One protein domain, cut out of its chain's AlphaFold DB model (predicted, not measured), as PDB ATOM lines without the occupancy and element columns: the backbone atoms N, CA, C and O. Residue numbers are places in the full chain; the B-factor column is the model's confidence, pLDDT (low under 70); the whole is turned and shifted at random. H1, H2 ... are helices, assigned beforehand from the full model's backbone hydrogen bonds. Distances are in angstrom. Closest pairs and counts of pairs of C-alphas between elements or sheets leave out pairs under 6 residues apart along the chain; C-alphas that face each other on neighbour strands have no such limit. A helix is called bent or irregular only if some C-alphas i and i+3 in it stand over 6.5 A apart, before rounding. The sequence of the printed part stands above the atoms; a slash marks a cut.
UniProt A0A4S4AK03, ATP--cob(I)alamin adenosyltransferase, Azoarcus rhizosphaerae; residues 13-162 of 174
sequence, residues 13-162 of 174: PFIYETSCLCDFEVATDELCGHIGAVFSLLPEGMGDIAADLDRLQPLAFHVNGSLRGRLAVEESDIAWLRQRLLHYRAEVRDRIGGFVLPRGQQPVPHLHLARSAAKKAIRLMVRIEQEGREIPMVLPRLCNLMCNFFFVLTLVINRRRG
ATOM      1  N   PRO A  13     160.249 183.277 149.828       87.19
ATOM      2  CA  PRO A  13     161.180 184.382 149.567       87.19
ATOM      3  C   PRO A  13     162.560 183.942 149.068       87.19
ATOM      4  O   PRO A  13     163.202 184.668 148.311       87.19
ATOM      5  N   PHE A  14     162.996 182.752 149.478       92.12
ATOM      6  CA  PHE A  14     164.339 182.233 149.227       92.12
ATOM      7  C   PHE A  14     164.388 181.175 148.116       92.12
ATOM      8  O   PHE A  14     165.449 180.622 147.854       92.12
ATOM      9  N   ILE A  15     163.274 180.921 147.410       94.38
ATOM     10  CA  ILE A  15     163.155 179.795 146.459       94.38
ATOM     11  C   ILE A  15     164.138 179.845 145.275       94.38
ATOM     12  O   ILE A  15     164.341 178.849 144.589       94.38
ATOM     13  N   TYR A  16     164.749 181.004 145.014       93.19
ATOM     14  CA  TYR A  16     165.746 181.193 143.955       93.19
ATOM     15  C   TYR A  16     167.192 181.278 144.477       93.19
ATOM     16  O   TYR A  16     168.096 181.567 143.689       93.19
ATOM     17  N   GLU A  17     167.426 181.079 145.778       92.75
ATOM     18  CA  GLU A  17     168.778 181.012 146.338       92.75
ATOM     19  C   GLU A  17     169.536 179.799 145.777       92.75
ATOM     20  O   GLU A  17     168.961 178.745 145.524       92.75
ATOM     21  N   THR A  18     170.847 179.943 145.576       92.88
ATOM     22  CA  THR A  18     171.705 178.843 145.101       92.88
ATOM     23  C   THR A  18     172.236 177.964 146.229       92.88
ATOM     24  O   THR A  18     172.812 176.919 145.949       92.88
ATOM     25  N   SER A  19     172.112 178.414 147.480       94.31
ATOM     26  CA  SER A  19     172.547 177.660 148.658       94.31
ATOM     27  C   SER A  19     171.576 176.525 148.960       94.31
ATOM     28  O   SER A  19     170.358 176.708 148.885       94.31
ATOM     29  N   CYS A  20     172.106 175.395 149.431       97.25
ATOM     30  CA  CYS A  20     171.307 174.293 149.963       97.25
ATOM     31  C   CYS A  20     170.486 174.659 151.218       97.25
ATOM     32  O   CYS A  20     169.721 173.825 151.706       97.25
ATOM     33  N   LEU A  21     170.614 175.878 151.760       96.88
ATOM     34  CA  LEU A  21     169.806 176.346 152.887       96.88
ATOM     35  C   LEU A  21     168.306 176.351 152.563       96.88
ATOM     36  O   LEU A  21     167.522 175.832 153.355       96.88
ATOM     37  N   CYS A  22     167.909 176.853 151.386       97.12
ATOM     38  CA  CYS A  22     166.503 176.827 150.971       97.12
ATOM     39  C   CYS A  22     166.007 175.388 150.755       97.12
ATOM     40  O   CYS A  22     164.890 175.050 151.145       97.12
ATOM     41  N   ASP A  23     166.841 174.510 150.191       97.75
ATOM     42  CA  ASP A  23     166.493 173.094 150.027       97.75
ATOM     43  C   ASP A  23     166.248 172.418 151.386       97.75
ATOM     44  O   ASP A  23     165.327 171.611 151.533       97.75
ATOM     45  N   PHE A  24     167.065 172.739 152.399       98.38
ATOM     46  CA  PHE A  24     166.889 172.246 153.769       98.38
ATOM     47  C   PHE A  24     165.566 172.714 154.372       98.38
ATOM     48  O   PHE A  24     164.865 171.920 155.006       98.38
ATOM     49  N   GLU A  25     165.205 173.975 154.152       97.94
ATOM     50  CA  GLU A  25     163.936 174.536 154.611       97.94
ATOM     51  C   GLU A  25     162.753 173.805 153.961       97.94
ATOM     52  O   GLU A  25     161.864 173.321 154.659       97.94
ATOM     53  N   VAL A  26     162.791 173.589 152.645       97.88
ATOM     54  CA  VAL A  26     161.756 172.826 151.928       97.88
ATOM     55  C   VAL A  26     161.657 171.381 152.440       97.88
ATOM     56  O   VAL A  26     160.562 170.872 152.673       97.88
ATOM     57  N   ALA A  27     162.785 170.703 152.667       98.31
ATOM     58  CA  ALA A  27     162.785 169.321 153.154       98.31
ATOM     59  C   ALA A  27     162.262 169.183 154.597       98.31
ATOM     60  O   ALA A  27     161.677 168.157 154.955       98.31
ATOM     61  N   THR A  28     162.497 170.185 155.443       98.50
ATOM     62  CA  THR A  28     162.028 170.192 156.838       98.50
ATOM     63  C   THR A  28     160.572 170.643 156.964       98.50
ATOM     64  O   THR A  28     159.872 170.155 157.851       98.50
ATOM     65  N   ASP A  29     160.082 171.472 156.039       98.25
ATOM     66  CA  ASP A  29     158.649 171.733 155.858       98.25
ATOM     67  C   ASP A  29     157.905 170.460 155.408       98.25
ATOM     68  O   ASP A  29     156.936 170.047 156.047       98.25
ATOM     69  N   GLU A  30     158.439 169.732 154.414       98.50
ATOM     70  CA  GLU A  30     157.917 168.415 154.002       98.50
ATOM     71  C   GLU A  30     157.857 167.439 155.195       98.50
ATOM     72  O   GLU A  30     156.862 166.737 155.393       98.50
ATOM     73  N   LEU A  31     158.912 167.399 156.018       98.81
ATOM     74  CA  LEU A  31     158.942 166.594 157.242       98.81
ATOM     75  C   LEU A  31     157.800 166.974 158.198       98.81
ATOM     76  O   LEU A  31     157.097 166.083 158.674       98.81
ATOM     77  N   CYS A  32     157.608 168.268 158.462       98.75
ATOM     78  CA  CYS A  32     156.533 168.769 159.319       98.75
ATOM     79  C   CYS A  32     155.145 168.367 158.790       98.75
ATOM     80  O   CYS A  32     154.291 167.899 159.553       98.75
ATOM     81  N   GLY A  33     154.946 168.463 157.472       98.75
ATOM     82  CA  GLY A  33     153.722 168.038 156.795       98.75
ATOM     83  C   GLY A  33     153.433 166.544 156.962       98.75
ATOM     84  O   GLY A  33     152.310 166.167 157.299       98.75
ATOM     85  N   HIS A  34     154.443 165.677 156.810       98.81
ATOM     86  CA  HIS A  34     154.258 164.237 157.037       98.81
ATOM     87  C   HIS A  34     153.914 163.917 158.492       98.81
ATOM     88  O   HIS A  34     153.076 163.049 158.718       98.81
ATOM     89  N   ILE A  35     154.497 164.614 159.475       98.81
ATOM     90  CA  ILE A  35     154.132 164.431 160.892       98.81
ATOM     91  C   ILE A  35     152.657 164.800 161.114       98.81
ATOM     92  O   ILE A  35     151.929 164.032 161.742       98.81
ATOM     93  N   GLY A  36     152.193 165.913 160.534       98.75
ATOM     94  CA  GLY A  36     150.787 166.324 160.599       98.75
ATOM     95  C   GLY A  36     149.833 165.327 159.941       98.75
ATOM     96  O   GLY A  36     148.777 165.015 160.490       98.75
ATOM     97  N   ALA A  37     150.225 164.760 158.798       98.62
ATOM     98  CA  ALA A  37     149.454 163.705 158.147       98.62
ATOM     99  C   ALA A  37     149.358 162.451 159.029       98.62
ATOM    100  O   ALA A  37     148.274 161.888 159.165       98.62
ATOM    101  N   VAL A  38     150.458 162.036 159.675       98.62
ATOM    102  CA  VAL A  38     150.426 160.919 160.632       98.62
ATOM    103  C   VAL A  38     149.466 161.225 161.773       98.62
ATOM    104  O   VAL A  38     148.621 160.384 162.064       98.62
ATOM    105  N   PHE A  39     149.562 162.415 162.371       98.31
ATOM    106  CA  PHE A  39     148.699 162.847 163.470       98.31
ATOM    107  C   PHE A  39     147.213 162.759 163.097       98.31
ATOM    108  O   PHE A  39     146.435 162.129 163.808       98.31
ATOM    109  N   SER A  40     146.828 163.309 161.942       98.25
ATOM    110  CA  SER A  40     145.432 163.317 161.479       98.25
ATOM    111  C   SER A  40     144.891 161.936 161.100       98.25
ATOM    112  O   SER A  40     143.675 161.757 161.044       98.25
ATOM    113  N   LEU A  41     145.767 160.988 160.769       98.19
ATOM    114  CA  LEU A  41     145.405 159.661 160.270       98.19
ATOM    115  C   LEU A  41     145.634 158.558 161.311       98.19
ATOM    116  O   LEU A  41     145.567 157.371 160.971       98.19
ATOM    117  N   LEU A  42     145.934 158.921 162.561       97.81
ATOM    118  CA  LEU A  42     146.061 157.952 163.640       97.81
ATOM    119  C   LEU A  42     144.737 157.195 163.835       97.81
ATOM    120  O   LEU A  42     143.673 157.812 163.880       97.81
ATOM    121  N   PRO A  43     144.780 155.859 163.977       94.50
ATOM    122  CA  PRO A  43     143.603 155.098 164.362       94.50
ATOM    123  C   PRO A  43     143.228 155.382 165.825       94.50
ATOM    124  O   PRO A  43     144.037 155.887 166.611       94.50
ATOM    125  N   GLU A  44     142.009 155.002 166.205       93.44
ATOM    126  CA  GLU A  44     141.551 155.068 167.595       93.44
ATOM    127  C   GLU A  44     142.481 154.291 168.549       93.44
ATOM    128  O   GLU A  44     143.143 153.324 168.165       93.44
ATOM    129  N   GLY A  45     142.540 154.724 169.812       95.00
ATOM    130  CA  GLY A  45     143.363 154.079 170.845       95.00
ATOM    131  C   GLY A  45     144.854 154.443 170.823       95.00
ATOM    132  O   GLY A  45     145.630 153.848 171.564       95.00
ATOM    133  N   MET A  46     145.268 155.430 170.020       97.75
ATOM    134  CA  MET A  46     146.668 155.877 169.893       97.75
ATOM    135  C   MET A  46     146.950 157.214 170.598       97.75
ATOM    136  O   MET A  46     147.745 158.021 170.115       97.75
ATOM    137  N   GLY A  47     146.276 157.488 171.720       98.19
ATOM    138  CA  GLY A  47     146.337 158.796 172.391       98.19
ATOM    139  C   GLY A  47     147.739 159.198 172.867       98.19
ATOM    140  O   GLY A  47     148.094 160.371 172.824       98.19
ATOM    141  N   ASP A  48     148.563 158.227 173.259       98.56
ATOM    142  CA  ASP A  48     149.963 158.444 173.630       98.56
ATOM    143  C   ASP A  48     150.825 158.863 172.428       98.56
ATOM    144  O   ASP A  48     151.606 159.808 172.531       98.56
ATOM    145  N   ILE A  49     150.642 158.213 171.273       98.69
ATOM    146  CA  ILE A  49     151.338 158.569 170.028       98.69
ATOM    147  C   ILE A  49     150.872 159.943 169.541       98.69
ATOM    148  O   ILE A  49     151.696 160.740 169.100       98.69
ATOM    149  N   ALA A  50     149.574 160.245 169.641       98.75
ATOM    150  CA  ALA A  50     149.035 161.553 169.279       98.75
ATOM    151  C   ALA A  50     149.683 162.673 170.110       98.75
ATOM    152  O   ALA A  50     150.174 163.641 169.536       98.75
ATOM    153  N   ALA A  51     149.767 162.507 171.434       98.75
ATOM    154  CA  ALA A  51     150.415 163.476 172.319       98.75
ATOM    155  C   ALA A  51     151.908 163.670 171.996       98.75
ATOM    156  O   ALA A  51     152.419 164.789 172.023       98.75
ATOM    157  N   ASP A  52     152.617 162.592 171.651       98.81
ATOM    158  CA  ASP A  52     154.017 162.694 171.241       98.81
ATOM    159  C   ASP A  52     154.186 163.401 169.892       98.81
ATOM    160  O   ASP A  52     155.117 164.189 169.731       98.81
ATOM    161  N   LEU A  53     153.304 163.146 168.921       98.81
ATOM    162  CA  LEU A  53     153.331 163.810 167.614       98.81
ATOM    163  C   LEU A  53     152.964 165.297 167.711       98.81
ATOM    164  O   LEU A  53     153.596 166.093 167.022       98.81
ATOM    165  N   ASP A  54     152.026 165.668 168.588       98.69
ATOM    166  CA  ASP A  54     151.656 167.065 168.873       98.69
ATOM    167  C   ASP A  54     152.865 167.879 169.355       98.69
ATOM    168  O   ASP A  54     153.128 168.979 168.875       98.69
ATOM    169  N   ARG A  55     153.698 167.285 170.219       98.69
ATOM    170  CA  ARG A  55     154.970 167.892 170.632       98.69
ATOM    171  C   ARG A  55     156.056 167.812 169.552       98.69
ATOM    172  O   ARG A  55     156.886 168.714 169.449       98.69
ATOM    173  N   LEU A  56     156.099 166.735 168.765       98.75
ATOM    174  CA  LEU A  56     157.157 166.507 167.775       98.75
ATOM    175  C   LEU A  56     157.011 167.380 166.524       98.75
ATOM    176  O   LEU A  56     158.021 167.770 165.939       98.75
ATOM    177  N   GLN A  57     155.782 167.664 166.087       98.75
ATOM    178  CA  GLN A  57     155.535 168.396 164.848       98.75
ATOM    179  C   GLN A  57     156.137 169.812 164.874       98.75
ATOM    180  O   GLN A  57     156.908 170.122 163.961       98.75
ATOM    181  N   PRO A  58     155.917 170.648 165.912       98.62
ATOM    182  CA  PRO A  58     156.555 171.961 166.001       98.62
ATOM    183  C   PRO A  58     158.085 171.890 166.001       98.62
ATOM    184  O   PRO A  58     158.738 172.756 165.418       98.62
ATOM    185  N   LEU A  59     158.681 170.836 166.576       98.69
ATOM    186  CA  LEU A  59     160.136 170.655 166.565       98.69
ATOM    187  C   LEU A  59     160.703 170.523 165.145       98.69
ATOM    188  O   LEU A  59     161.828 170.958 164.915       98.69
ATOM    189  N   ALA A  60     159.949 169.995 164.176       98.56
ATOM    190  CA  ALA A  60     160.389 169.979 162.778       98.56
ATOM    191  C   ALA A  60     160.537 171.402 162.206       98.56
ATOM    192  O   ALA A  60     161.515 171.685 161.512       98.56
ATOM    193  N   PHE A  61     159.636 172.325 162.561       97.69
ATOM    194  CA  PHE A  61     159.776 173.737 162.194       97.69
ATOM    195  C   PHE A  61     160.826 174.482 163.020       97.69
ATOM    196  O   PHE A  61     161.515 175.356 162.492       97.69
ATOM    197  N   HIS A  62     161.029 174.119 164.287       98.56
ATOM    198  CA  HIS A  62     162.161 174.649 165.045       98.56
ATOM    199  C   HIS A  62     163.497 174.231 164.413       98.56
ATOM    200  O   HIS A  62     164.392 175.067 164.291       98.56
ATOM    201  N   VAL A  63     163.621 172.995 163.915       98.62
ATOM    202  CA  VAL A  63     164.775 172.552 163.111       98.62
ATOM    203  C   VAL A  63     164.911 173.379 161.828       98.62
ATOM    204  O   VAL A  63     166.009 173.861 161.551       98.62
ATOM    205  N   ASN A  64     163.820 173.581 161.081       98.25
ATOM    206  CA  ASN A  64     163.783 174.378 159.846       98.25
ATOM    207  C   ASN A  64     164.401 175.776 160.044       98.25
ATOM    208  O   ASN A  64     165.387 176.128 159.398       98.25
ATOM    209  N   GLY A  65     163.884 176.537 161.013       97.06
ATOM    210  CA  GLY A  65     164.333 177.909 161.257       97.06
ATOM    211  C   GLY A  65     165.712 178.019 161.916       97.06
ATOM    212  O   GLY A  65     166.317 179.089 161.876       97.06
ATOM    213  N   SER A  66     166.229 176.937 162.508       98.31
ATOM    214  CA  SER A  66     167.465 176.958 163.306       98.31
ATOM    215  C   SER A  66     168.726 177.207 162.496       98.31
ATOM    216  O   SER A  66     169.719 177.673 163.051       98.31
ATOM    217  N   LEU A  67     168.714 176.872 161.204       96.69
ATOM    218  CA  LEU A  67     169.843 177.191 160.350       96.69
ATOM    219  C   LEU A  67     169.782 178.652 159.936       96.69
ATOM    220  O   LEU A  67     170.729 179.360 160.234       96.69
ATOM    221  N   ARG A  68     168.716 179.149 159.307       95.19
ATOM    222  CA  ARG A  68     168.698 180.548 158.841       95.19
ATOM    223  C   ARG A  68     168.660 181.569 159.984       95.19
ATOM    224  O   ARG A  68     169.284 182.622 159.883       95.19
ATOM    225  N   GLY A  69     167.910 181.269 161.038       95.81
ATOM    226  CA  GLY A  69     167.684 182.144 162.181       95.81
ATOM    227  C   GLY A  69     168.503 181.757 163.410       95.81
ATOM    228  O   GLY A  69     169.669 181.380 163.332       95.81
ATOM    229  N   ARG A  70     167.871 181.890 164.577       97.06
ATOM    230  CA  ARG A  70     168.438 181.462 165.858       97.06
ATOM    231  C   ARG A  70     168.193 179.967 166.044       97.06
ATOM    232  O   ARG A  70     167.080 179.508 165.797       97.06
ATOM    233  N   LEU A  71     169.194 179.250 166.555       98.44
ATOM    234  CA  LEU A  71     169.036 177.866 167.001       98.44
ATOM    235  C   LEU A  71     167.869 177.764 167.999       98.44
ATOM    236  O   LEU A  71     167.877 178.434 169.033       98.44
ATOM    237  N   ALA A  72     166.864 176.964 167.654       98.38
ATOM    238  CA  ALA A  72     165.582 176.869 168.354       98.38
ATOM    239  C   ALA A  72     165.301 175.468 168.919       98.38
ATOM    240  O   ALA A  72     164.188 175.201 169.357       98.38
ATOM    241  N   VAL A  73     166.295 174.579 168.886       98.38
ATOM    242  CA  VAL A  73     166.234 173.248 169.497       98.38
ATOM    243  C   VAL A  73     167.389 173.077 170.471       98.38
ATOM    244  O   VAL A  73     168.466 173.650 170.282       98.38
ATOM    245  N   GLU A  74     167.174 172.263 171.493       98.38
ATOM    246  CA  GLU A  74     168.117 172.080 172.592       98.38
ATOM    247  C   GLU A  74     168.301 170.605 172.978       98.38
ATOM    248  O   GLU A  74     167.628 169.694 172.493       98.38
ATOM    249  N   GLU A  75     169.250 170.337 173.877       98.56
ATOM    250  CA  GLU A  75     169.510 168.975 174.367       98.56
ATOM    251  C   GLU A  75     168.308 168.370 175.110       98.56
ATOM    252  O   GLU A  75     168.177 167.144 175.170       98.56
ATOM    253  N   SER A  76     167.409 169.200 175.647       98.69
ATOM    254  CA  SER A  76     166.183 168.739 176.307       98.69
ATOM    255  C   SER A  76     165.223 168.061 175.308       98.69
ATOM    256  O   SER A  76     164.627 167.029 175.634       98.69
ATOM    257  N   ASP A  77     165.158 168.547 174.061       98.81
ATOM    258  CA  ASP A  77     164.357 167.959 172.979       98.81
ATOM    259  C   ASP A  77     164.897 166.590 172.567       98.81
ATOM    260  O   ASP A  77     164.147 165.627 172.384       98.81
ATOM    261  N   ILE A  78     166.227 166.485 172.483       98.81
ATOM    262  CA  ILE A  78     166.931 165.224 172.242       98.81
ATOM    263  C   ILE A  78     166.624 164.222 173.353       98.81
ATOM    264  O   ILE A  78     166.302 163.064 173.069       98.81
ATOM    265  N   ALA A  79     166.741 164.647 174.613       98.81
ATOM    266  CA  ALA A  79     166.499 163.796 175.770       98.81
ATOM    267  C   ALA A  79     165.054 163.285 175.791       98.81
ATOM    268  O   ALA A  79     164.834 162.079 175.945       98.81
ATOM    269  N   TRP A  80     164.085 164.170 175.546       98.88
ATOM    270  CA  TRP A  80     162.675 163.809 175.458       98.88
ATOM    271  C   TRP A  80     162.411 162.802 174.331       98.88
ATOM    272  O   TRP A  80     161.897 161.713 174.594       98.88
ATOM    273  N   LEU A  81     162.817 163.096 173.090       98.88
ATOM    274  CA  LEU A  81     162.534 162.207 171.960       98.88
ATOM    275  C   LEU A  81     163.230 160.850 172.120       98.88
ATOM    276  O   LEU A  81     162.674 159.806 171.773       98.88
ATOM    277  N   ARG A  82     164.433 160.838 172.705       98.81
ATOM    278  CA  ARG A  82     165.138 159.600 173.052       98.81
ATOM    279  C   ARG A  82     164.364 158.782 174.082       98.81
ATOM    280  O   ARG A  82     164.273 157.567 173.922       98.81
ATOM    281  N   GLN A  83     163.802 159.410 175.113       98.81
ATOM    282  CA  GLN A  83     162.979 158.719 176.106       98.81
ATOM    283  C   GLN A  83     161.738 158.090 175.458       98.81
ATOM    284  O   GLN A  83     161.452 156.917 175.706       98.81
ATOM    285  N   ARG A  84     161.040 158.824 174.583       98.81
ATOM    286  CA  ARG A  84     159.864 158.306 173.861       98.81
ATOM    287  C   ARG A  84     160.230 157.171 172.906       98.81
ATOM    288  O   ARG A  84     159.564 156.139 172.884       98.81
ATOM    289  N   LEU A  85     161.354 157.290 172.199       98.69
ATOM    290  CA  LEU A  85     161.904 156.208 171.380       98.69
ATOM    291  C   LEU A  85     162.164 154.939 172.204       98.69
ATOM    292  O   LEU A  85     161.811 153.850 171.761       98.69
ATOM    293  N   LEU A  86     162.794 155.059 173.378       98.44
ATOM    294  CA  LEU A  86     163.087 153.911 174.243       98.44
ATOM    295  C   LEU A  86     161.812 153.256 174.783       98.44
ATOM    296  O   LEU A  86     161.735 152.029 174.800       98.44
ATOM    297  N   HIS A  87     160.818 154.060 175.162       98.44
ATOM    298  CA  HIS A  87     159.506 153.586 175.599       98.44
ATOM    299  C   HIS A  87     158.849 152.694 174.536       98.44
ATOM    300  O   HIS A  87     158.564 151.528 174.800       98.44
ATOM    301  N   TYR A  88     158.709 153.190 173.306       98.44
ATOM    302  CA  TYR A  88     158.098 152.414 172.227       98.44
ATOM    303  C   TYR A  88     158.956 151.248 171.750       98.44
ATOM    304  O   TYR A  88     158.441 150.193 171.390       98.44
ATOM    305  N   ARG A  89     160.284 151.393 171.777       97.44
ATOM    306  CA  ARG A  89     161.197 150.301 171.428       97.44
ATOM    307  C   ARG A  89     161.033 149.107 172.369       97.44
ATOM    308  O   ARG A  89     161.188 147.976 171.914       97.44
ATOM    309  N   ALA A  90     160.716 149.340 173.643       97.56
ATOM    310  CA  ALA A  90     160.431 148.267 174.590       97.56
ATOM    311  C   ALA A  90     159.170 147.474 174.201       97.56
ATOM    312  O   ALA A  90     159.187 146.247 174.287       97.56
ATOM    313  N   GLU A  91     158.128 148.152 173.703       96.88
ATOM    314  CA  GLU A  91     156.882 147.534 173.219       96.88
ATOM    315  C   GLU A  91     157.107 146.641 171.987       96.88
ATOM    316  O   GLU A  91     156.402 145.650 171.803       96.88
ATOM    317  N   VAL A  92     158.098 146.971 171.144       96.00
ATOM    318  CA  VAL A  92     158.329 146.286 169.861       96.00
ATOM    319  C   VAL A  92     159.619 145.486 169.747       96.00
ATOM    320  O   VAL A  92     160.017 145.135 168.638       96.00
ATOM    321  N   ARG A  93     160.275 145.173 170.866       91.75
ATOM    322  CA  ARG A  93     161.625 144.579 170.904       91.75
ATOM    323  C   ARG A  93     161.823 143.320 170.045       91.75
ATOM    324  O   ARG A  93     162.910 143.118 169.521       91.75
ATOM    325  N   ASP A  94     160.793 142.498 169.905       90.00
ATOM    326  CA  ASP A  94     160.740 141.233 169.158       90.00
ATOM    327  C   ASP A  94     160.474 141.409 167.652       90.00
ATOM    328  O   ASP A  94     160.647 140.467 166.888       90.00
ATOM    329  N   ARG A  95     160.105 142.616 167.202       85.44
ATOM    330  CA  ARG A  95     159.881 142.953 165.781       85.44
ATOM    331  C   ARG A  95     161.043 143.694 165.129       85.44
ATOM    332  O   ARG A  95     160.967 144.092 163.968       85.44
ATOM    333  N   ILE A  96     162.125 143.923 165.867       76.56
ATOM    334  CA  ILE A  96     163.275 144.672 165.366       76.56
ATOM    335  C   ILE A  96     164.210 143.703 164.641       76.56
ATOM    336  O   ILE A  96     165.052 143.061 165.261       76.56
ATOM    337  N   GLY A  97     164.079 143.615 163.317       72.81
ATOM    338  CA  GLY A  97     164.976 142.813 162.489       72.81
ATOM    339  C   GLY A  97     164.733 143.014 160.996       72.81
ATOM    340  O   GLY A  97     163.635 142.782 160.504       72.81
ATOM    341  N   GLY A  98     165.770 143.430 160.268       79.00
ATOM    342  CA  GLY A  98     165.730 143.562 158.811       79.00
ATOM    343  C   GLY A  98     165.012 144.808 158.281       79.00
ATOM    344  O   GLY A  98     164.626 145.720 159.015       79.00
ATOM    345  N   PHE A  99     164.889 144.864 156.955       85.19
ATOM    346  CA  PHE A  99     164.172 145.923 156.252       85.19
ATOM    347  C   PHE A  99     162.711 145.527 156.061       85.19
ATOM    348  O   PHE A  99     162.407 144.375 155.763       85.19
ATOM    349  N   VAL A 100     161.811 146.502 156.169       90.75
ATOM    350  CA  VAL A 100     160.382 146.328 155.886       90.75
ATOM    351  C   VAL A 100     159.996 147.179 154.685       90.75
ATOM    352  O   VAL A 100     160.544 148.269 154.480       90.75
ATOM    353  N   LEU A 101     159.049 146.695 153.889       92.06
ATOM    354  CA  LEU A 101     158.466 147.488 152.817       92.06
ATOM    355  C   LEU A 101     157.651 148.649 153.412       92.06
ATOM    356  O   LEU A 101     156.879 148.423 154.344       92.06
ATOM    357  N   PRO A 102     157.765 149.873 152.862       90.50
ATOM    358  CA  PRO A 102     157.038 151.052 153.328       90.50
ATOM    359  C   PRO A 102     155.577 151.036 152.852       90.50
ATOM    360  O   PRO A 102     155.135 151.916 152.118       90.50
ATOM    361  N   ARG A 103     154.832 149.992 153.219       87.62
ATOM    362  CA  ARG A 103     153.436 149.777 152.828       87.62
ATOM    363  C   ARG A 103     152.607 149.375 154.039       87.62
ATOM    364  O   ARG A 103     153.123 148.769 154.972       87.62
ATOM    365  N   GLY A 104     151.317 149.677 154.000       87.12
ATOM    366  CA  GLY A 104     150.392 149.371 155.082       87.12
ATOM    367  C   GLY A 104     149.204 150.316 155.066       87.12
ATOM    368  O   GLY A 104     149.079 151.164 154.181       87.12
ATOM    369  N   GLN A 105     148.333 150.161 156.056       94.44
ATOM    370  CA  GLN A 105     147.226 151.085 156.259       94.44
ATOM    371  C   GLN A 105     147.748 152.424 156.794       94.44
ATOM    372  O   GLN A 105     148.820 152.491 157.402       94.44
ATOM    373  N   GLN A 106     146.980 153.494 156.597       96.12
ATOM    374  CA  GLN A 106     147.306 154.782 157.205       96.12
ATOM    375  C   GLN A 106     147.460 154.642 158.735       96.12
ATOM    376  O   GLN A 106     146.736 153.831 159.330       96.12
ATOM    377  N   PRO A 107     148.412 155.355 159.371       97.06
ATOM    378  CA  PRO A 107     149.316 156.371 158.807       97.06
ATOM    379  C   PRO A 107     150.701 155.852 158.353       97.06
ATOM    380  O   PRO A 107     151.625 156.645 158.149       97.06
ATOM    381  N   VAL A 108     150.897 154.534 158.209       96.69
ATOM    382  CA  VAL A 108     152.222 153.925 157.952       96.69
ATOM    383  C   VAL A 108     152.968 154.546 156.760       96.69
ATOM    384  O   VAL A 108     154.146 154.877 156.928       96.69
ATOM    385  N   PRO A 109     152.352 154.777 155.582       97.12
ATOM    386  CA  PRO A 109     153.053 155.408 154.461       97.12
ATOM    387  C   PRO A 109     153.668 156.773 154.815       97.12
ATOM    388  O   PRO A 109     154.825 157.026 154.474       97.12
ATOM    389  N   HIS A 110     152.958 157.617 155.570       98.31
ATOM    390  CA  HIS A 110     153.461 158.929 155.991       98.31
ATOM    391  C   HIS A 110     154.607 158.833 157.000       98.31
ATOM    392  O   HIS A 110     155.550 159.614 156.908       98.31
ATOM    393  N   LEU A 111     154.618 157.833 157.889       98.19
ATOM    394  CA  LEU A 111     155.777 157.577 158.757       98.19
ATOM    395  C   LEU A 111     157.038 157.260 157.940       98.19
ATOM    396  O   LEU A 111     158.129 157.737 158.254       98.19
ATOM    397  N   HIS A 112     156.913 156.491 156.856       98.00
ATOM    398  CA  HIS A 112     158.042 156.214 155.964       98.00
ATOM    399  C   HIS A 112     158.487 157.443 155.163       98.00
ATOM    400  O   HIS A 112     159.693 157.626 154.957       98.00
ATOM    401  N   LEU A 113     157.556 158.304 154.755       98.44
ATOM    402  CA  LEU A 113     157.883 159.567 154.096       98.44
ATOM    403  C   LEU A 113     158.557 160.554 155.061       98.44
ATOM    404  O   LEU A 113     159.604 161.099 154.716       98.44
ATOM    405  N   ALA A 114     158.080 160.674 156.305       98.62
ATOM    406  CA  ALA A 114     158.728 161.455 157.361       98.62
ATOM    407  C   ALA A 114     160.167 160.971 157.621       98.62
ATOM    408  O   ALA A 114     161.100 161.768 157.713       98.62
ATOM    409  N   ARG A 115     160.396 159.649 157.642       98.06
ATOM    410  CA  ARG A 115     161.755 159.071 157.713       98.06
ATOM    411  C   ARG A 115     162.632 159.506 156.548       98.06
ATOM    412  O   ARG A 115     163.819 159.757 156.744       98.06
ATOM    413  N   SER A 116     162.079 159.528 155.339       98.38
ATOM    414  CA  SER A 116     162.801 159.972 154.147       98.38
ATOM    415  C   SER A 116     163.153 161.457 154.249       98.38
ATOM    416  O   SER A 116     164.320 161.811 154.104       98.38
ATOM    417  N   ALA A 117     162.187 162.308 154.601       98.75
ATOM    418  CA  ALA A 117     162.378 163.747 154.763       98.75
ATOM    419  C   ALA A 117     163.423 164.083 155.845       98.75
ATOM    420  O   ALA A 117     164.340 164.862 155.592       98.75
ATOM    421  N   ALA A 118     163.399 163.403 156.998       98.81
ATOM    422  CA  ALA A 118     164.427 163.560 158.032       98.81
ATOM    423  C   ALA A 118     165.840 163.212 157.519       98.81
ATOM    424  O   ALA A 118     166.810 163.901 157.834       98.81
ATOM    425  N   LYS A 119     165.975 162.174 156.678       98.75
ATOM    426  CA  LYS A 119     167.256 161.839 156.031       98.75
ATOM    427  C   LYS A 119     167.666 162.890 155.003       98.75
ATOM    428  O   LYS A 119     168.845 163.232 154.959       98.75
ATOM    429  N   LYS A 120     166.728 163.411 154.201       98.81
ATOM    430  CA  LYS A 120     166.996 164.514 153.260       98.81
ATOM    431  C   LYS A 120     167.534 165.733 154.012       98.81
ATOM    432  O   LYS A 120     168.583 166.240 153.631       98.81
ATOM    433  N   ALA A 121     166.905 166.120 155.123       98.75
ATOM    434  CA  ALA A 121     167.365 167.222 155.969       98.75
ATOM    435  C   ALA A 121     168.807 167.010 156.464       98.75
ATOM    436  O   ALA A 121     169.637 167.905 156.344       98.75
ATOM    437  N   ILE A 122     169.154 165.801 156.930       98.75
ATOM    438  CA  ILE A 122     170.536 165.464 157.322       98.75
ATOM    439  C   ILE A 122     171.500 165.586 156.139       98.75
ATOM    440  O   ILE A 122     172.579 166.158 156.272       98.75
ATOM    441  N   ARG A 123     171.127 165.065 154.967       98.75
ATOM    442  CA  ARG A 123     171.968 165.154 153.765       98.75
ATOM    443  C   ARG A 123     172.178 166.596 153.318       98.75
ATOM    444  O   ARG A 123     173.271 166.907 152.862       98.75
ATOM    445  N   LEU A 124     171.174 167.452 153.467       98.69
ATOM    446  CA  LEU A 124     171.262 168.873 153.149       98.69
ATOM    447  C   LEU A 124     172.126 169.622 154.161       98.69
ATOM    448  O   LEU A 124     172.962 170.408 153.740       98.69
ATOM    449  N   MET A 125     172.048 169.295 155.454       98.69
ATOM    450  CA  MET A 125     172.989 169.814 156.456       98.69
ATOM    451  C   MET A 125     174.448 169.507 156.096       98.69
ATOM    452  O   MET A 125     175.282 170.399 156.160       98.69
ATOM    453  N   VAL A 126     174.749 168.291 155.622       98.56
ATOM    454  CA  VAL A 126     176.100 167.942 155.134       98.56
ATOM    455  C   VAL A 126     176.518 168.809 153.938       98.56
ATOM    456  O   VAL A 126     177.680 169.179 153.819       98.56
ATOM    457  N   ARG A 127     175.593 169.144 153.030       98.44
ATOM    458  CA  ARG A 127     175.899 170.014 151.878       98.44
ATOM    459  C   ARG A 127     176.097 171.465 152.300       98.44
ATOM    460  O   ARG A 127     177.043 172.087 151.843       98.44
ATOM    461  N   ILE A 128     175.275 171.962 153.216       98.31
ATOM    462  CA  ILE A 128     175.413 173.299 153.801       98.31
ATOM    463  C   ILE A 128     176.751 173.425 154.548       98.31
ATOM    464  O   ILE A 128     177.425 174.444 154.435       98.31
ATOM    465  N   GLU A 129     177.190 172.374 155.247       98.06
ATOM    466  CA  GLU A 129     178.522 172.333 155.861       98.06
ATOM    467  C   GLU A 129     179.642 172.453 154.817       98.06
ATOM    468  O   GLU A 129     180.578 173.233 154.989       98.06
ATOM    469  N   GLN A 130     179.507 171.759 153.681       97.94
ATOM    470  CA  GLN A 130     180.436 171.872 152.546       97.94
ATOM    471  C   GLN A 130     180.432 173.264 151.891       97.94
ATOM    472  O   GLN A 130     181.428 173.638 151.276       97.94
ATOM    473  N   GLU A 131     179.354 174.039 152.036       97.06
ATOM    474  CA  GLU A 131     179.272 175.448 151.618       97.06
ATOM    475  C   GLU A 131     179.982 176.406 152.602       97.06
ATOM    476  O   GLU A 131     179.983 177.617 152.391       97.06
ATOM    477  N   GLY A 132     180.618 175.885 153.659       96.81
ATOM    478  CA  GLY A 132     181.404 176.664 154.621       96.81
ATOM    479  C   GLY A 132     180.607 177.162 155.827       96.81
ATOM    480  O   GLY A 132     181.057 178.070 156.525       96.81
ATOM    481  N   ARG A 133     179.423 176.592 156.080       96.25
ATOM    482  CA  ARG A 133     178.553 176.984 157.190       96.25
ATOM    483  C   ARG A 133     178.565 175.950 158.307       96.25
ATOM    484  O   ARG A 133     178.267 174.786 158.082       96.25
ATOM    485  N   GLU A 134     178.837 176.386 159.530       96.69
ATOM    486  CA  GLU A 134     178.803 175.499 160.694       96.69
ATOM    487  C   GLU A 134     177.386 174.961 160.955       96.69
ATOM    488  O   GLU A 134     176.400 175.706 160.912       96.69
ATOM    489  N   ILE A 135     177.291 173.660 161.246       98.44
ATOM    490  CA  ILE A 135     176.038 172.988 161.592       98.44
ATOM    491  C   ILE A 135     176.040 172.638 163.084       98.44
ATOM    492  O   ILE A 135     176.797 171.761 163.509       98.44
ATOM    493  N   PRO A 136     175.149 173.234 163.896       98.31
ATOM    494  CA  PRO A 136     174.980 172.827 165.284       98.31
ATOM    495  C   PRO A 136     174.583 171.350 165.389       98.31
ATOM    496  O   PRO A 136     173.519 170.947 164.918       98.31
ATOM    497  N   MET A 137     175.409 170.539 166.059       98.19
ATOM    498  CA  MET A 137     175.250 169.076 166.117       98.19
ATOM    499  C   MET A 137     173.925 168.587 166.718       98.19
ATOM    500  O   MET A 137     173.525 167.445 166.473       98.19
ATOM    501  N   VAL A 138     173.219 169.425 167.478       98.69
ATOM    502  CA  VAL A 138     171.872 169.121 167.982       98.69
ATOM    503  C   VAL A 138     170.872 168.871 166.839       98.69
ATOM    504  O   VAL A 138     170.046 167.967 166.946       98.69
ATOM    505  N   LEU A 139     171.002 169.566 165.700       98.81
ATOM    506  CA  LEU A 139     170.094 169.441 164.552       98.81
ATOM    507  C   LEU A 139     170.168 168.060 163.876       98.81
ATOM    508  O   LEU A 139     169.149 167.359 163.845       98.81
ATOM    509  N   PRO A 140     171.334 167.582 163.385       98.75
ATOM    510  CA  PRO A 140     171.417 166.250 162.799       98.75
ATOM    511  C   PRO A 140     171.125 165.154 163.828       98.75
ATOM    512  O   PRO A 140     170.554 164.125 163.459       98.75
ATOM    513  N   ARG A 141     171.449 165.346 165.116       98.81
ATOM    514  CA  ARG A 141     171.083 164.389 166.176       98.81
ATOM    515  C   ARG A 141     169.567 164.266 166.327       98.81
ATOM    516  O   ARG A 141     169.067 163.141 166.399       98.81
ATOM    517  N   LEU A 142     168.839 165.383 166.311       98.88
ATOM    518  CA  LEU A 142     167.383 165.385 166.422       98.88
ATOM    519  C   LEU A 142     166.733 164.736 165.196       98.88
ATOM    520  O   LEU A 142     165.908 163.838 165.356       98.88
ATOM    521  N   CYS A 143     167.170 165.073 163.977       98.81
ATOM    522  CA  CYS A 143     166.663 164.437 162.755       98.81
ATOM    523  C   CYS A 143     166.941 162.922 162.712       98.81
ATOM    524  O   CYS A 143     166.090 162.144 162.271       98.81
ATOM    525  N   ASN A 144     168.107 162.473 163.197       98.81
ATOM    526  CA  ASN A 144     168.410 161.043 163.313       98.81
ATOM    527  C   ASN A 144     167.457 160.346 164.294       98.81
ATOM    528  O   ASN A 144     166.957 159.253 164.006       98.81
ATOM    529  N   LEU A 145     167.170 160.978 165.437       98.75
ATOM    530  CA  LEU A 145     166.201 160.461 166.402       98.75
ATOM    531  C   LEU A 145     164.784 160.434 165.834       98.75
ATOM    532  O   LEU A 145     164.138 159.401 165.966       98.75
ATOM    533  N   MET A 146     164.338 161.484 165.140       98.81
ATOM    534  CA  MET A 146     163.048 161.512 164.438       98.81
ATOM    535  C   MET A 146     162.934 160.347 163.451       98.81
ATOM    536  O   MET A 146     161.988 159.565 163.510       98.81
ATOM    537  N   CYS A 147     163.947 160.147 162.603       98.56
ATOM    538  CA  CYS A 147     163.991 159.026 161.665       98.56
ATOM    539  C   CYS A 147     163.834 157.670 162.381       98.56
ATOM    540  O   CYS A 147     163.052 156.821 161.944       98.56
ATOM    541  N   ASN A 148     164.550 157.450 163.484       98.00
ATOM    542  CA  ASN A 148     164.439 156.216 164.263       98.00
ATOM    543  C   ASN A 148     163.079 156.076 164.959       98.00
ATOM    544  O   ASN A 148     162.507 154.988 164.964       98.00
ATOM    545  N   PHE A 149     162.560 157.170 165.506       98.69
ATOM    546  CA  PHE A 149     161.275 157.238 166.187       98.69
ATOM    547  C   PHE A 149     160.130 156.860 165.253       98.69
ATOM    548  O   PHE A 149     159.382 155.941 165.564       98.69
ATOM    549  N   PHE A 150     160.067 157.442 164.054       98.56
ATOM    550  CA  PHE A 150     159.032 157.107 163.074       98.56
ATOM    551  C   PHE A 150     159.049 155.634 162.652       98.56
ATOM    552  O   PHE A 150     157.998 155.062 162.397       98.56
ATOM    553  N   PHE A 151     160.223 154.994 162.596       97.00
ATOM    554  CA  PHE A 151     160.288 153.557 162.307       97.00
ATOM    555  C   PHE A 151     159.716 152.721 163.438       97.00
ATOM    556  O   PHE A 151     158.975 151.777 163.194       97.00
ATOM    557  N   VAL A 152     160.057 153.076 164.674       97.31
ATOM    558  CA  VAL A 152     159.510 152.396 165.841       97.31
ATOM    559  C   VAL A 152     157.996 152.609 165.914       97.31
ATOM    560  O   VAL A 152     157.282 151.640 166.148       97.31
ATOM    561  N   LEU A 153     157.490 153.811 165.616       97.56
ATOM    562  CA  LEU A 153     156.049 154.060 165.530       97.56
ATOM    563  C   LEU A 153     155.362 153.204 164.461       97.56
ATOM    564  O   LEU A 153     154.265 152.720 164.718       97.56
ATOM    565  N   THR A 154     155.997 152.950 163.309       96.81
ATOM    566  CA  THR A 154     155.455 152.001 162.319       96.81
ATOM    567  C   THR A 154     155.199 150.635 162.961       96.81
ATOM    568  O   THR A 154     154.105 150.093 162.821       96.81
ATOM    569  N   LEU A 155     156.182 150.111 163.705       95.94
ATOM    570  CA  LEU A 155     156.078 148.806 164.367       95.94
ATOM    571  C   LEU A 155     155.025 148.800 165.482       95.94
ATOM    572  O   LEU A 155     154.283 147.831 165.635       95.94
ATOM    573  N   VAL A 156     154.957 149.875 166.272       96.94
ATOM    574  CA  VAL A 156     153.978 150.019 167.360       96.94
ATOM    575  C   VAL A 156     152.562 150.052 166.803       96.94
ATOM    576  O   VAL A 156     151.711 149.279 167.235       96.94
ATOM    577  N   ILE A 157     152.307 150.916 165.816       96.62
ATOM    578  CA  ILE A 157     150.973 151.086 165.234       96.62
ATOM    579  C   ILE A 157     150.490 149.776 164.616       96.62
ATOM    580  O   ILE A 157     149.348 149.383 164.840       96.62
ATOM    581  N   ASN A 158     151.344 149.076 163.870       95.69
ATOM    582  CA  ASN A 158     150.988 147.781 163.300       95.69
ATOM    583  C   ASN A 158     150.726 146.730 164.384       95.69
ATOM    584  O   ASN A 158     149.671 146.096 164.347       95.69
ATOM    585  N   ARG A 159     151.608 146.595 165.389       95.19
ATOM    586  CA  ARG A 159     151.403 145.663 166.514       95.19
ATOM    587  C   ARG A 159     150.067 145.900 167.203       95.19
ATOM    588  O   ARG A 159     149.306 144.956 167.393       95.19
ATOM    589  N   ARG A 160     149.773 147.145 167.574       96.56
ATOM    590  CA  ARG A 160     148.540 147.504 168.291       96.56
ATOM    591  C   ARG A 160     147.276 147.229 167.470       96.56
ATOM    592  O   ARG A 160     146.207 147.060 168.040       96.56
ATOM    593  N   ARG A 161     147.399 147.132 166.143       95.00
ATOM    594  CA  ARG A 161     146.320 146.752 165.216       95.00
ATOM    595  C   ARG A 161     146.298 145.259 164.874       95.00
ATOM    596  O   ARG A 161     145.471 144.850 164.066       95.00
ATOM    597  N   GLY A 162     147.212 144.460 165.430       94.88
ATOM    598  CA  GLY A 162     147.362 143.042 165.091       94.88
ATOM    599  C   GLY A 162     147.849 142.797 163.658       94.88
ATOM    600  O   GLY A 162     147.522 141.770 163.072       94.88
TER     601      GLY A 162
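AT A GLANCE: This is residues 13 to 162 of the 174 residues of the protein "ATP--cob(I)alamin adenosyltransferase" of Azoarcus rhizosphaerae (UniProt A0A4S4AK03). Five nearly aligned helices form an elongated up-and-down bundle, each running against the one before it in the chain. Side by side in the order H2, H1, H4, H5, H3 they make a curved row, with H2 and H3 coming close across its opening; residues 92 to 107 form a long loop between H3 and H4. The printed part has 150 residues, with five named helices and no named strand: all helix. It is compact, with a radius of gyration of the C-alphas of 15.5 A, and spans 48 by 28 by 28 A.

IN THESE COORDINATES: Find C-alpha 20 at (171.307, 174.293, 149.963); from there H1 runs to residue 40, 30.4 A away. H2, residues 47 to 68, covers 34.0 A and is only just irregular, with C-alphas 64 and 67 6.7 A apart. H3 is residues 75 to 91, 24.9 A; H4 is residues 108 to 130, 33.9 A. H5, residues 138 to 160, covers 31.8 A and ends at C-alpha 160 (148.540, 147.504, 168.291).

HOW THE PARTS SIT: Start with the helical hairpin of H1 and H2, which touch at the C-alphas of Glu 25 and Asn 64, 5.2 A apart, at a shallow tilt of 12 degrees. H1 touches H4, closest at the C-alphas of Leu 31 and Ala 117, 5.1 A. H4 and H5, also a helical hairpin, touch at the C-alphas of Arg 115 and Cys 147, 4.5 A. H3 touches H5, the same way at 23 degrees, closest at the C-alphas of Leu 85 and Phe 149, 5.3 A. H2 and H3 are close but not clearly touching, the C-alphas of Asp 52 and Arg 84 being 7.8 A apart; H1 and H3 are apart. Every O i to N i+4 pair is within hydrogen-bond range in H1, H4 and H5, against 13 of 18 in H2 and 12 of 13 in H3.

THE WHOLE: The C-alphas of Gly 132 and Gly 162 are the farthest apart, 49.0 A. The printed part has no cut, and its one long link is H3 to H4. Mean pLDDT of the printed part is 96.7, and no printed residue is under 70.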